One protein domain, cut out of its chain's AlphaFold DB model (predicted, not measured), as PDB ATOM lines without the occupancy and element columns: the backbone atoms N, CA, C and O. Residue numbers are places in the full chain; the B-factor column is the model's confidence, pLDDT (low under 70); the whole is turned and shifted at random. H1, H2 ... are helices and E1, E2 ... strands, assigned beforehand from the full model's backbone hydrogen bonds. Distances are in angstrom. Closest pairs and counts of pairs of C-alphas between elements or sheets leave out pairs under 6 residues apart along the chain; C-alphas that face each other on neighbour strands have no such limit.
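What this domain is: This is residues 45 to 151 of the 448 residues of an uncharacterized protein of Rhizophagus clarus (UniProt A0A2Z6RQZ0). A long two-stranded hairpin, E1 with E2, makes one side of the model, and the short helix H1 sits in the middle between it and the pair H2 and H3. On another side of H1 lies H4, with H5 set about perpendicular to it and packed on E1, while residues 108 to 114, of which 109 to 114 belong to H3, stick out. The printed part has 107 residues with two named strands and then five named helices, in the order E1, E2, H1, H2, H3, H4, H5; the sheet, E1 - E2, is antiparallel, and the class is mixed, helices and strands. The whole is compact, with a radius of gyration of the C-alphas of 14.7 A and spans of 42 by 35 by 25 A.

Where its parts are: Find C-alpha 47 at (15.847, 41.959, 55.005); from there E1 runs through residues 47 to 55, 24.2 A. E2 returns over residues 58 to 65, 23.0 A. H1 is residues 75 to 82, 10.3 A, and H2 is residues 94 to 100, 9.9 A. Look for C-alpha 109 at (36.544, 26.332, 60.675), where H3 begins; it covers residues 109 to 126, 24.8 A. H4 is residues 129 to 140, 16.4 A, and H5, residues 144 to 149, 8.8 A, ends with C-alpha 149 at (17.814, 40.186, 40.070).

How they stand to each other: Start at the hairpin of E1 and E2, antiparallel at 153 degrees between directions, where N 52 and O 60 are 2.7 A apart and N 50 and O 62 are 2.8 A apart, within hydrogen-bond range. From E1 look to H1: the closest C-alphas, of Ile 54 and Lys 81, are 5.6 A apart. The closest C-alphas of E1 and H5, of Val 52 and Tyr 149, are also 5.6 A apart. H1 is close to H3 but not clearly touching, the closest C-alphas being those of Val 75 and Cys 120, 6.4 A. H2 and H3 only just touch, with 3 pairs of C-alphas within 8 A, the closest those of Leu 98 and Leu 123, 7.5 A, at a steep tilt of 47 degrees, the same way; H3 does so with residues 116 to 123 alone. H4, with residues 133 to 137 alone, touches H5, closest at the C-alphas of Val 137 and Leu 144, 6.0 A, about perpendicular at 78 degrees. E2 and H3 are apart, as are H2 and H4. In H1, H2, H3, H4 and H5 every O i to N i+4 pair is within hydrogen-bond range.

The domain as a whole: The two farthest C-alphas, of Glu 108 and Tyr 141, are 44.6 A apart. The printed part has no cut, and the link from H1 to H2, 11 residues, is long. Mean pLDDT of the printed part is 72.9; look for values under 70 in 31 residues, among them 84 to 92 and 101 to 113.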
ATOM      1  N   PHE A  45      16.427  46.673  60.004       46.47
ATOM      2  CA  PHE A  45      17.195  46.067  58.922       46.47
ATOM      3  C   PHE A  45      16.221  45.405  57.938       46.47
ATOM      4  O   PHE A  45      15.677  44.331  58.198       46.47
ATOM      5  N   ARG A  46      15.974  46.054  56.789       59.03
ATOM      6  CA  ARG A  46      15.018  45.589  55.771       59.03
ATOM      7  C   ARG A  46      15.604  44.409  55.006       59.03
ATOM      8  O   ARG A  46      16.077  44.542  53.877       59.03
ATOM      9  N   VAL A  47      15.575  43.244  55.639       62.78
ATOM     10  CA  VAL A  47      15.847  41.959  55.005       62.78
ATOM     11  C   VAL A  47      14.711  41.684  54.021       62.78
ATOM     12  O   VAL A  47      13.578  41.426  54.426       62.78
ATOM     13  N   GLN A  48      14.992  41.771  52.720       65.25
ATOM     14  CA  GLN A  48      13.986  41.550  51.679       65.25
ATOM     15  C   GLN A  48      14.279  40.251  50.920       65.25
ATOM     16  O   GLN A  48      15.319  40.145  50.266       65.25
ATOM     17  N   PRO A  49      13.378  39.253  50.968       76.94
ATOM     18  CA  PRO A  49      13.473  38.102  50.087       76.94
ATOM     19  C   PRO A  49      13.075  38.513  48.665       76.94
ATOM     20  O   PRO A  49      11.965  38.995  48.432       76.94
ATOM     21  N   ILE A  50      13.952  38.279  47.691       78.00
ATOM     22  CA  ILE A  50      13.651  38.456  46.268       78.00
ATOM     23  C   ILE A  50      13.661  37.108  45.568       78.00
ATOM     24  O   ILE A  50      14.618  36.334  45.642       78.00
ATOM     25  N   LYS A  51      12.588  36.857  44.819       80.94
ATOM     26  CA  LYS A  51      12.484  35.707  43.932       80.94
ATOM     27  C   LYS A  51      13.221  35.997  42.626       80.94
ATOM     28  O   LYS A  51      12.778  36.797  41.805       80.94
ATOM     29  N   VAL A  52      14.348  35.330  42.434       79.44
ATOM     30  CA  VAL A  52      15.189  35.436  41.246       79.44
ATOM     31  C   VAL A  52      14.929  34.261  40.328       79.44
ATOM     32  O   VAL A  52      15.164  33.110  40.684       79.44
ATOM     33  N   LYS A  53      14.529  34.554  39.096       76.94
ATOM     34  CA  LYS A  53      14.379  33.522  38.076       76.94
ATOM     35  C   LYS A  53      15.751  33.052  37.589       76.94
ATOM     36  O   LYS A  53      16.533  33.855  37.066       76.94
ATOM     37  N   ILE A  54      16.048  31.767  37.765       76.00
ATOM     38  CA  ILE A  54      17.297  31.135  37.308       76.00
ATOM     39  C   ILE A  54      17.081  30.508  35.929       76.00
ATOM     40  O   ILE A  54      17.852  30.766  35.003       76.00
ATOM     41  N   TYR A  55      15.992  29.749  35.785       64.44
ATOM     42  CA  TYR A  55      15.580  29.068  34.554       64.44
ATOM     43  C   TYR A  55      14.080  29.318  34.298       64.44
ATOM     44  O   TYR A  55      13.374  29.705  35.229       64.44
ATOM     45  N   PRO A  56      13.543  29.126  33.073       56.38
ATOM     46  CA  PRO A  56      12.106  29.210  32.789       56.38
ATOM     47  C   PRO A  56      11.164  28.601  33.840       56.38
ATOM     48  O   PRO A  56      10.111  29.191  34.085       56.38
ATOM     49  N   GLU A  57      11.572  27.504  34.481       61.94
ATOM     50  CA  GLU A  57      10.777  26.716  35.434       61.94
ATOM     51  C   GLU A  57      11.326  26.735  36.876       61.94
ATOM     52  O   GLU A  57      10.707  26.157  37.763       61.94
ATOM     53  N   GLU A  58      12.465  27.396  37.137       68.69
ATOM     54  CA  GLU A  58      13.084  27.433  38.472       68.69
ATOM     55  C   GLU A  58      13.323  28.868  38.943       68.69
ATOM     56  O   GLU A  58      14.016  29.669  38.298       68.69
ATOM     57  N   ASP A  59      12.820  29.128  40.144       77.19
ATOM     58  CA  ASP A  59      13.060  30.340  40.904       77.19
ATOM     59  C   ASP A  59      13.966  30.042  42.108       77.19
ATOM     60  O   ASP A  59      13.876  28.991  42.738       77.19
ATOM     61  N   PHE A  60      14.818  30.997  42.464       79.31
ATOM     62  CA  PHE A  60      15.651  30.977  43.660       79.31
ATOM     63  C   PHE A  60      15.286  32.163  44.548       79.31
ATOM     64  O   PHE A  60      15.161  33.280  44.055       79.31
ATOM     65  N   ILE A  61      15.132  31.944  45.850       82.50
ATOM     66  CA  ILE A  61      14.885  33.030  46.803       82.50
ATOM     67  C   ILE A  61      16.238  33.487  47.340       82.50
ATOM     68  O   ILE A  61      16.911  32.730  48.034       82.50
ATOM     69  N   SER A  62      16.640  34.707  46.992       79.88
ATOM     70  CA  SER A  62      17.817  35.360  47.567       79.88
ATOM     71  C   SER A  62      17.348  36.317  48.654       79.88
ATOM     72  O   SER A  62      16.423  37.100  48.435       79.88
ATOM     73  N   ILE A  63      17.957  36.216  49.830       81.94
ATOM     74  CA  ILE A  63      17.655  37.050  50.990       81.94
ATOM     75  C   ILE A  63      18.893  37.894  51.245       81.94
ATOM     76  O   ILE A  63      19.983  37.351  51.412       81.94
ATOM     77  N   PHE A  64      18.735  39.210  51.246       76.88
ATOM     78  CA  PHE A  64      19.844  40.125  51.466       76.88
ATOM     79  C   PHE A  64      19.380  41.370  52.214       76.88
ATOM     80  O   PHE A  64      18.194  41.717  52.228       76.88
ATOM     81  N   LEU A  65      20.351  42.045  52.822       76.44
ATOM     82  CA  LEU A  65      20.149  43.351  53.419       76.44
ATOM     83  C   LEU A  65      20.232  44.425  52.331       76.44
ATOM     84  O   LEU A  65      21.232  44.519  51.617       76.44
ATOM     85  N   LYS A  66      19.177  45.231  52.189       69.75
ATOM     86  CA  LYS A  66      19.169  46.350  51.242       69.75
ATOM     87  C   LYS A  66      19.870  47.555  51.873       69.75
ATOM     88  O   LYS A  66      19.282  48.234  52.706       69.75
ATOM     89  N   ILE A  67      21.111  47.809  51.460       74.88
ATOM     90  CA  ILE A  67      21.913  48.960  51.906       74.88
ATOM     91  C   ILE A  67      21.926  50.021  50.802       74.88
ATOM     92  O   ILE A  67      22.116  49.692  49.628       74.88
ATOM     93  N   SER A  68      21.730  51.288  51.175       70.44
ATOM     94  CA  SER A  68      21.776  52.399  50.223       70.44
ATOM     95  C   SER A  68      23.157  52.546  49.582       70.44
ATOM     96  O   SER A  68      24.173  52.394  50.247       70.44
ATOM     97  N   GLY A  69      23.199  52.798  48.274       74.75
ATOM     98  CA  GLY A  69      24.430  52.867  47.478       74.75
ATOM     99  C   GLY A  69      25.077  51.512  47.160       74.75
ATOM    100  O   GLY A  69      25.965  51.447  46.310       74.75
ATOM    101  N   CYS A  70      24.610  50.415  47.762       76.69
ATOM    102  CA  CYS A  70      25.178  49.083  47.576       76.69
ATOM    103  C   CYS A  70      24.328  48.231  46.627       76.69
ATOM    104  O   CYS A  70      23.102  48.175  46.727       76.69
ATOM    105  N   VAL A  71      24.989  47.496  45.730       79.06
ATOM    106  CA  VAL A  71      24.337  46.482  44.891       79.06
ATOM    107  C   VAL A  71      24.668  45.106  45.465       79.06
ATOM    108  O   VAL A  71      25.803  44.652  45.311       79.06
ATOM    109  N   PRO A  72      23.713  44.424  46.123       82.62
ATOM    110  CA  PRO A  72      23.942  43.071  46.598       82.62
ATOM    111  C   PRO A  72      24.094  42.141  45.390       82.62
ATOM    112  O   PRO A  72      23.276  42.148  44.470       82.62
ATOM    113  N   ILE A  73      25.182  41.370  45.359       81.25
ATOM    114  CA  ILE A  73      25.431  40.369  44.319       81.25
ATOM    115  C   ILE A  73      25.588  39.015  44.994       81.25
ATOM    116  O   ILE A  73      26.606  38.723  45.618       81.25
ATOM    117  N   ASP A  74      24.581  38.168  44.827       84.12
ATOM    118  CA  ASP A  74      24.609  36.800  45.319       84.12
ATOM    119  C   ASP A  74      25.400  35.925  44.332       84.12
ATOM    120  O   ASP A  74      24.990  35.655  43.192       84.12
ATOM    121  N   VAL A  75      26.584  35.485  44.763       81.25
ATOM    122  CA  VAL A  75      27.489  34.665  43.944       81.25
ATOM    123  C   VAL A  75      26.842  33.333  43.578       81.25
ATOM    124  O   VAL A  75      26.994  32.863  42.447       81.25
ATOM    125  N   ARG A  76      26.044  32.741  44.471       79.38
ATOM    126  CA  ARG A  76      25.362  31.473  44.198       79.38
ATOM    127  C   ARG A  76      24.343  31.638  43.076       79.38
ATOM    128  O   ARG A  76      24.299  30.802  42.171       79.38
ATOM    129  N   VAL A  77      23.587  32.737  43.083       81.50
ATOM    130  CA  VAL A  77      22.666  33.106  41.993       81.50
ATOM    131  C   VAL A  77      23.422  33.308  40.680       81.50
ATOM    132  O   VAL A  77      22.998  32.797  39.640       81.50
ATOM    133  N   CYS A  78      24.565  34.003  40.709       80.25
ATOM    134  CA  CYS A  78      25.398  34.214  39.519       80.25
ATOM    135  C   CYS A  78      25.839  32.888  38.889       80.25
ATOM    136  O   CYS A  78      25.709  32.699  37.678       80.25
ATOM    137  N   PHE A  79      26.349  31.964  39.704       79.19
ATOM    138  CA  PHE A  79      26.863  30.681  39.233       79.19
ATOM    139  C   PHE A  79      25.748  29.740  38.778       79.19
ATOM    140  O   PHE A  79      25.888  29.114  37.730       79.19
ATOM    141  N   LYS A  80      24.597  29.740  39.459       78.69
ATOM    142  CA  LYS A  80      23.394  29.048  38.978       78.69
ATOM    143  C   LYS A  80      22.924  29.553  37.604       78.69
ATOM    144  O   LYS A  80      22.470  28.763  36.788       78.69
ATOM    145  N   LYS A  81      23.049  30.855  37.310       76.31
ATOM    146  CA  LYS A  81      22.721  31.418  35.979       76.31
ATOM    147  C   LYS A  81      23.788  31.116  34.916       76.31
ATOM    148  O   LYS A  81      23.473  31.022  33.724       76.31
ATOM    149  N   LEU A  82      25.053  31.025  35.328       73.44
ATOM    150  CA  LEU A  82      26.193  30.765  34.448       73.44
ATOM    151  C   LEU A  82      26.279  29.307  33.997       73.44
ATOM    152  O   LEU A  82      26.597  29.075  32.837       73.44
ATOM    153  N   TYR A  83      26.003  28.358  34.887       71.12
ATOM    154  CA  TYR A  83      26.162  26.930  34.626       71.12
ATOM    155  C   TYR A  83      24.792  26.248  34.503       71.12
ATOM    156  O   TYR A  83      24.028  26.262  35.469       71.12
ATOM    157  N   PRO A  84      24.455  25.646  33.346       59.31
ATOM    158  CA  PRO A  84      23.207  24.906  33.178       59.31
ATOM    159  C   PRO A  84      23.119  23.710  34.139       59.31
ATOM    160  O   PRO A  84      24.132  23.082  34.434       59.31
ATOM    161  N   HIS A  85      21.907  23.314  34.547       59.03
ATOM    162  CA  HIS A  85      21.666  22.158  35.440       59.03
ATOM    163  C   HIS A  85      22.320  20.844  35.002       59.03
ATOM    164  O   HIS A  85      22.694  20.029  35.840       59.03
ATOM    165  N   ALA A  86      22.494  20.639  33.693       51.53
ATOM    166  CA  ALA A  86      23.180  19.465  33.151       51.53
ATOM    167  C   ALA A  86      24.661  19.382  33.573       51.53
ATOM    168  O   ALA A  86      25.254  18.307  33.540       51.53
ATOM    169  N   GLU A  87      25.253  20.507  33.976       51.41
ATOM    170  CA  GLU A  87      26.671  20.643  34.290       51.41
ATOM    171  C   GLU A  87      26.952  20.850  35.782       51.41
ATOM    172  O   GLU A  87      28.127  20.961  36.123       51.41
ATOM    173  N   VAL A  88      25.936  20.905  36.660       57.91
ATOM    174  CA  VAL A  88      26.073  21.229  38.097       57.91
ATOM    175  C   VAL A  88      25.572  20.086  38.986       57.91
ATOM    176  O   VAL A  88      24.523  19.489  38.744       57.91
ATOM    177  N   ASP A  89      26.318  19.776  40.049       55.06
ATOM    178  CA  ASP A  89      25.932  18.750  41.022       55.06
ATOM    179  C   ASP A  89      24.633  19.115  41.777       55.06
ATOM    180  O   ASP A  89      24.336  20.297  41.968       55.06
ATOM    181  N   LYS A  90      23.858  18.114  42.236       53.81
ATOM    182  CA  LYS A  90      22.483  18.266  42.791       53.81
ATOM    183  C   LYS A  90      22.358  19.350  43.872       53.81
ATOM    184  O   LYS A  90      21.288  19.919  44.053       53.81
ATOM    185  N   LYS A  91      23.440  19.630  44.603       58.56
ATOM    186  CA  LYS A  91      23.447  20.555  45.741       58.56
ATOM    187  C   LYS A  91      23.897  21.985  45.391       58.56
ATOM    188  O   LYS A  91      23.720  22.884  46.212       58.56
ATOM    189  N   SER A  92      24.408  22.259  44.180       66.38
ATOM    190  CA  SER A  92      24.956  23.580  43.779       66.38
ATOM    191  C   SER A  92      25.926  24.171  44.819       66.38
ATOM    192  O   SER A  92      25.813  25.334  45.208       66.38
ATOM    193  N   LEU A  93      26.822  23.329  45.338       71.81
ATOM    194  CA  LEU A  93      27.723  23.681  46.436       71.81
ATOM    195  C   LEU A  93      28.888  24.537  45.948       71.81
ATOM    196  O   LEU A  93      29.350  24.391  44.816       71.81
ATOM    197  N   LEU A  94      29.419  25.375  46.836       72.44
ATOM    198  CA  LEU A  94      30.608  26.176  46.562       72.44
ATOM    199  C   LEU A  94      31.798  25.297  46.144       72.44
ATOM    200  O   LEU A  94      32.422  25.567  45.121       72.44
ATOM    201  N   VAL A  95      32.018  24.175  46.842       72.19
ATOM    202  CA  VAL A  95      33.047  23.165  46.522       72.19
ATOM    203  C   VAL A  95      32.990  22.717  45.057       72.19
ATOM    204  O   VAL A  95      34.020  22.597  44.389       72.19
ATOM    205  N   PHE A  96      31.783  22.520  44.520       74.12
ATOM    206  CA  PHE A  96      31.596  22.129  43.126       74.12
ATOM    207  C   PHE A  96      32.098  23.217  42.161       74.12
ATOM    208  O   PHE A  96      32.848  22.932  41.220       74.12
ATOM    209  N   TYR A  97      31.715  24.474  42.401       73.62
ATOM    210  CA  TYR A  97      32.119  25.602  41.560       73.62
ATOM    211  C   TYR A  97      33.612  25.924  41.686       73.62
ATOM    212  O   TYR A  97      34.233  26.291  40.685       73.62
ATOM    213  N   LEU A  98      34.201  25.721  42.868       73.62
ATOM    214  CA  LEU A  98      35.637  25.873  43.110       73.62
ATOM    215  C   LEU A  98      36.457  24.879  42.302       73.62
ATOM    216  O   LEU A  98      37.330  25.295  41.541       73.62
ATOM    217  N   LYS A  99      36.092  23.594  42.348       73.81
ATOM    218  CA  LYS A  99      36.720  22.560  41.516       73.81
ATOM    219  C   LYS A  99      36.601  22.887  40.028       73.81
ATOM    220  O   LYS A  99      37.589  22.830  39.301       73.81
ATOM    221  N   LYS A 100      35.416  23.309  39.567       70.44
ATOM    222  CA  LYS A 100      35.202  23.751  38.173       70.44
ATOM    223  C   LYS A 100      36.040  24.967  37.781       70.44
ATOM    224  O   LYS A 100      36.290  25.172  36.594       70.44
ATOM    225  N   CYS A 101      36.440  25.784  38.746       68.44
ATOM    226  CA  CYS A 101      37.272  26.957  38.533       68.44
ATOM    227  C   CYS A 101      38.744  26.725  38.899       68.44
ATOM    228  O   CYS A 101      39.510  27.678  38.800       68.44
ATOM    229  N   GLY A 102      39.161  25.506  39.264       69.56
ATOM    230  CA  GLY A 102      40.549  25.179  39.613       69.56
ATOM    231  C   GLY A 102      41.047  25.862  40.891       69.56
ATOM    232  O   GLY A 102      42.174  26.340  40.912       69.56
ATOM    233  N   LEU A 103      40.192  25.987  41.910       65.69
ATOM    234  CA  LEU A 103      40.527  26.535  43.232       65.69
ATOM    235  C   LEU A 103      40.494  25.381  44.268       65.69
ATOM    236  O   LEU A 103      39.539  24.603  44.261       65.69
ATOM    237  N   GLY A 104      41.568  25.222  45.058       60.66
ATOM    238  CA  GLY A 104      41.847  24.080  45.959       60.66
ATOM    239  C   GLY A 104      41.136  24.097  47.327       60.66
ATOM    240  O   GLY A 104      40.387  25.022  47.626       60.66
ATOM    241  N   GLY A 105      41.345  23.026  48.110       61.56
ATOM    242  CA  GLY A 105      40.530  22.584  49.257       61.56
ATOM    243  C   GLY A 105      40.684  23.323  50.598       61.56
ATOM    244  O   GLY A 105      41.511  24.206  50.776       61.56
ATOM    245  N   MET A 106      39.813  22.923  51.519       51.34
ATOM    246  CA  MET A 106      39.286  23.629  52.688       51.34
ATOM    247  C   MET A 106      39.931  23.106  53.987       51.34
ATOM    248  O   MET A 106      39.865  21.905  54.225       51.34
ATOM    249  N   HIS A 107      40.522  23.967  54.825       48.41
ATOM    250  CA  HIS A 107      41.026  23.600  56.164       48.41
ATOM    251  C   HIS A 107      40.409  24.499  57.252       48.41
ATOM    252  O   HIS A 107      39.986  25.603  56.931       48.41
ATOM    253  N   GLU A 108      40.304  23.958  58.474       54.72
ATOM    254  CA  GLU A 108      39.820  24.488  59.774       54.72
ATOM    255  C   GLU A 108      38.816  25.661  59.819       54.72
ATOM    256  O   GLU A 108      38.951  26.682  59.168       54.72
ATOM    257  N   VAL A 109      37.805  25.554  60.686       51.44
ATOM    258  CA  VAL A 109      36.544  26.332  60.675       51.44
ATOM    259  C   VAL A 109      36.695  27.866  60.561       51.44
ATOM    260  O   VAL A 109      35.906  28.492  59.856       51.44
ATOM    261  N   ALA A 110      37.705  28.490  61.181       52.28
ATOM    262  CA  ALA A 110      37.957  29.932  61.031       52.28
ATOM    263  C   ALA A 110      38.630  30.278  59.687       52.28
ATOM    264  O   ALA A 110      38.241  31.233  59.011       52.28
ATOM    265  N   TYR A 111      39.587  29.451  59.259       61.47
ATOM    266  CA  TYR A 111      40.202  29.523  57.934       61.47
ATOM    267  C   TYR A 111      39.167  29.232  56.836       61.47
ATOM    268  O   TYR A 111      39.188  29.879  55.794       61.47
ATOM    269  N   TYR A 112      38.181  28.370  57.105       64.25
ATOM    270  CA  TYR A 112      37.084  28.068  56.193       64.25
ATOM    271  C   TYR A 112      36.224  29.292  55.865       64.25
ATOM    272  O   TYR A 112      35.984  29.558  54.690       64.25
ATOM    273  N   CYS A 113      35.801  30.070  56.866       68.44
ATOM    274  CA  CYS A 113      34.980  31.265  56.639       68.44
ATOM    275  C   CYS A 113      35.711  32.315  55.783       68.44
ATOM    276  O   CYS A 113      35.129  32.882  54.856       68.44
ATOM    277  N   VAL A 114      37.000  32.541  56.064       72.88
ATOM    278  CA  VAL A 114      37.847  33.469  55.294       72.88
ATOM    279  C   VAL A 114      38.063  32.951  53.877       72.88
ATOM    280  O   VAL A 114      37.925  33.703  52.906       72.88
ATOM    281  N   ILE A 115      38.355  31.656  53.742       70.62
ATOM    282  CA  ILE A 115      38.512  31.002  52.451       70.62
ATOM    283  C   ILE A 115      37.235  31.113  51.628       70.62
ATOM    284  O   ILE A 115      37.330  31.472  50.460       70.62
ATOM    285  N   ASP A 116      36.059  30.851  52.195       71.88
ATOM    286  CA  ASP A 116      34.797  30.867  51.456       71.88
ATOM    287  C   ASP A 116      34.435  32.270  50.959       71.88
ATOM    288  O   ASP A 116      34.039  32.425  49.795       71.88
ATOM    289  N   ALA A 117      34.652  33.301  51.781       79.56
ATOM    290  CA  ALA A 117      34.489  34.695  51.371       79.56
ATOM    291  C   ALA A 117      35.460  35.067  50.232       79.56
ATOM    292  O   ALA A 117      35.040  35.551  49.173       79.56
ATOM    293  N   LEU A 118      36.751  34.759  50.403       80.62
ATOM    294  CA  LEU A 118      37.792  35.019  49.405       80.62
ATOM    295  C   LEU A 118      37.528  34.260  48.101       80.62
ATOM    296  O   LEU A 118      37.730  34.775  47.000       80.62
ATOM    297  N   HIS A 119      37.066  33.022  48.206       78.06
ATOM    298  CA  HIS A 119      36.731  32.165  47.087       78.06
ATOM    299  C   HIS A 119      35.562  32.704  46.280       78.06
ATOM    300  O   HIS A 119      35.663  32.742  45.053       78.06
ATOM    301  N   CYS A 120      34.501  33.182  46.931       79.19
ATOM    302  CA  CYS A 120      33.386  33.837  46.252       79.19
ATOM    303  C   CYS A 120      33.860  35.052  45.437       79.19
ATOM    304  O   CYS A 120      33.510  35.178  44.259       79.19
ATOM    305  N   GLN A 121      34.741  35.879  46.005       83.19
ATOM    306  CA  GLN A 121      35.331  37.019  45.301       83.19
ATOM    307  C   GLN A 121      36.234  36.578  44.132       83.19
ATOM    308  O   GLN A 121      36.066  37.047  43.003       83.19
ATOM    309  N   LYS A 122      37.140  35.614  44.355       81.75
ATOM    310  CA  LYS A 122      38.009  35.039  43.309       81.75
ATOM    311  C   LYS A 122      37.195  34.433  42.163       81.75
ATOM    312  O   LYS A 122      37.545  34.609  40.997       81.75
ATOM    313  N   LEU A 123      36.090  33.754  42.472       78.69
ATOM    314  CA  LEU A 123      35.140  33.199  41.505       78.69
ATOM    315  C   LEU A 123      34.518  34.304  40.638       78.69
ATOM    316  O   LEU A 123      34.490  34.169  39.410       78.69
ATOM    317  N   MET A 124      34.066  35.403  41.249       80.50
ATOM    318  CA  MET A 124      33.504  36.549  40.527       80.50
ATOM    319  C   MET A 124      34.517  37.193  39.578       80.50
ATOM    320  O   MET A 124      34.175  37.452  38.420       80.50
ATOM    321  N   VAL A 125      35.755  37.401  40.036       81.25
ATOM    322  CA  VAL A 125      36.843  37.985  39.233       81.25
ATOM    323  C   VAL A 125      37.232  37.047  38.091       81.25
ATOM    324  O   VAL A 125      37.203  37.443  36.928       81.25
ATOM    325  N   LYS A 126      37.485  35.764  38.382       76.69
ATOM    326  CA  LYS A 126      37.879  34.760  37.377       76.69
ATOM    327  C   LYS A 126      36.825  34.579  36.286       76.69
ATOM    328  O   LYS A 126      37.152  34.299  35.131       76.69
ATOM    329  N   LYS A 127      35.544  34.738  36.630       75.19
ATOM    330  CA  LYS A 127      34.434  34.690  35.668       75.19
ATOM    331  C   LYS A 127      34.050  36.048  35.094       75.19
ATOM    332  O   LYS A 127      33.203  36.065  34.210       75.19
ATOM    333  N   ASN A 128      34.714  37.135  35.497       78.44
ATOM    334  CA  ASN A 128      34.455  38.505  35.041       78.44
ATOM    335  C   ASN A 128      32.992  38.932  35.235       78.44
ATOM    336  O   ASN A 128      32.423  39.649  34.418       78.44
ATOM    337  N   VAL A 129      32.355  38.442  36.302       79.12
ATOM    338  CA  VAL A 129      30.898  38.513  36.473       79.12
ATOM    339  C   VAL A 129      30.395  39.954  36.459       79.12
ATOM    340  O   VAL A 129      29.396  40.228  35.798       79.12
ATOM    341  N   ILE A 130      31.089  40.851  37.169       81.62
ATOM    342  CA  ILE A 130      30.709  42.262  37.308       81.62
ATOM    343  C   ILE A 130      30.844  42.991  35.973       81.62
ATOM    344  O   ILE A 130      29.903  43.657  35.556       81.62
ATOM    345  N   ASN A 131      31.970  42.838  35.274       80.50
ATOM    346  CA  ASN A 131      32.188  43.509  33.990       80.50
ATOM    347  C   ASN A 131      31.181  43.040  32.933       80.50
ATOM    348  O   ASN A 131      30.576  43.871  32.265       80.50
ATOM    349  N   ASP A 132      30.901  41.735  32.870       77.06
ATOM    350  CA  ASP A 132      29.853  41.197  32.000       77.06
ATOM    351  C   ASP A 132      28.468  41.796  32.346       77.06
ATOM    352  O   ASP A 132      27.638  42.016  31.465       77.06
ATOM    353  N   TYR A 133      28.174  42.041  33.632       80.25
ATOM    354  CA  TYR A 133      26.929  42.702  34.034       80.25
ATOM    355  C   TYR A 133      26.908  44.187  33.664       80.25
ATOM    356  O   TYR A 133      25.863  44.657  33.218       80.25
ATOM    357  N   ARG A 134      28.030  44.905  33.804       80.81
ATOM    358  CA  ARG A 134      28.166  46.316  33.403       80.81
ATOM    359  C   ARG A 134      27.916  46.502  31.908       80.81
ATOM    360  O   ARG A 134      27.198  47.418  31.526       80.81
ATOM    361  N   GLU A 135      28.438  45.603  31.082       79.62
ATOM    362  CA  GLU A 135      28.214  45.630  29.636       79.62
ATOM    363  C   GLU A 135      26.732  45.403  29.296       79.62
ATOM    364  O   GLU A 135      26.126  46.175  28.556       79.62
ATOM    365  N   VAL A 136      26.096  44.402  29.919       77.50
ATOM    366  CA  VAL A 136      24.656  44.144  29.739       77.50
ATOM    367  C   VAL A 136      23.801  45.331  30.193       77.50
ATOM    368  O   VAL A 136      22.812  45.646  29.537       77.50
ATOM    369  N   VAL A 137      24.166  45.974  31.302       83.19
ATOM    370  CA  VAL A 137      23.509  47.181  31.833       83.19
ATOM    371  C   VAL A 137      23.589  48.330  30.839       83.19
ATOM    372  O   VAL A 137      22.564  48.938  30.541       83.19
ATOM    373  N   SER A 138      24.782  48.582  30.297       83.06
ATOM    374  CA  SER A 138      25.013  49.636  29.311       83.06
ATOM    375  C   SER A 138      24.209  49.407  28.032       83.06
ATOM    376  O   SER A 138      23.620  50.348  27.509       83.06
ATOM    377  N   ILE A 139      24.111  48.158  27.564       79.44
ATOM    378  CA  ILE A 139      23.340  47.819  26.362       79.44
ATOM    379  C   ILE A 139      21.834  47.930  26.610       79.44
ATOM    380  O   ILE A 139      21.112  48.425  25.754       79.44
ATOM    381  N   ALA A 140      21.342  47.415  27.738       79.94
ATOM    382  CA  ALA A 140      19.909  47.256  27.977       79.94
ATOM    383  C   ALA A 140      19.253  48.407  28.751       79.94
ATOM    384  O   ALA A 140      18.054  48.326  29.013       79.94
ATOM    385  N   TYR A 141      20.011  49.438  29.135       85.06
ATOM    386  CA  TYR A 141      19.519  50.583  29.908       85.06
ATOM    387  C   TYR A 141      18.769  50.144  31.182       85.06
ATOM    388  O   TYR A 141      17.644  50.563  31.459       85.06
ATOM    389  N   VAL A 142      19.371  49.225  31.939       85.19
ATOM    390  CA  VAL A 142      18.848  48.713  33.223       85.19
ATOM    391  C   VAL A 142      19.846  48.981  34.336       85.19
ATOM    392  O   VAL A 142      21.041  49.056  34.076       85.19
ATOM    393  N   SER A 143      19.399  49.063  35.587       86.56
ATOM    394  CA  SER A 143      20.338  49.164  36.708       86.56
ATOM    395  C   SER A 143      21.174  47.880  36.861       86.56
ATOM    396  O   SER A 143      20.774  46.790  36.432       86.56
ATOM    397  N   LEU A 144      22.343  47.978  37.510       83.25
ATOM    398  CA  LEU A 144      23.161  46.801  37.838       83.25
ATOM    399  C   LEU A 144      22.391  45.801  38.710       83.25
ATOM    400  O   LEU A 144      22.496  44.590  38.509       83.25
ATOM    401  N   PHE A 145      21.560  46.324  39.610       83.56
ATOM    402  CA  PHE A 145      20.654  45.546  40.437       83.56
ATOM    403  C   PHE A 145      19.642  44.761  39.591       83.56
ATOM    404  O   PHE A 145      19.574  43.537  39.697       83.56
ATOM    405  N   ASP A 146      18.922  45.421  38.682       82.56
ATOM    406  CA  ASP A 146      17.923  44.765  37.824       82.56
ATOM    407  C   ASP A 146      18.572  43.766  36.865       82.56
ATOM    408  O   ASP A 146      18.020  42.707  36.567       82.56
ATOM    409  N   SER A 147      19.791  44.050  36.410       80.56
ATOM    410  CA  SER A 147      20.571  43.093  35.631       80.56
ATOM    411  C   SER A 147      20.864  41.816  36.429       80.56
ATOM    412  O   SER A 147      20.830  40.716  35.868       80.56
ATOM    413  N   HIS A 148      21.095  41.914  37.737       80.75
ATOM    414  CA  HIS A 148      21.332  40.746  38.579       80.75
ATOM    415  C   HIS A 148      20.034  40.025  38.985       80.75
ATOM    416  O   HIS A 148      19.948  38.802  38.822       80.75
ATOM    417  N   TYR A 149      19.017  40.753  39.449       77.44
ATOM    418  CA  TYR A 149      17.814  40.186  40.070       77.44
ATOM    419  C   TYR A 149      16.653  39.955  39.099       77.44
ATOM    420  O   TYR A 149      15.918  38.976  39.247       77.44
ATOM    421  N   CYS A 150      16.496  40.787  38.069       76.88
ATOM    422  CA  CYS A 150      15.361  40.689  37.158       76.88
ATOM    423  C   CYS A 150      15.623  39.732  35.986       76.88
ATOM    424  O   CYS A 150      16.751  39.473  35.556       76.88
ATOM    425  N   ALA A 151      14.535  39.169  35.456       72.25
ATOM    426  CA  ALA A 151      14.585  38.287  34.296       72.25
ATOM    427  C   ALA A 151      14.880  39.072  33.004       72.25
ATOM    428  O   ALA A 151      14.546  40.252  32.879       72.25
TER     429      ALA A 151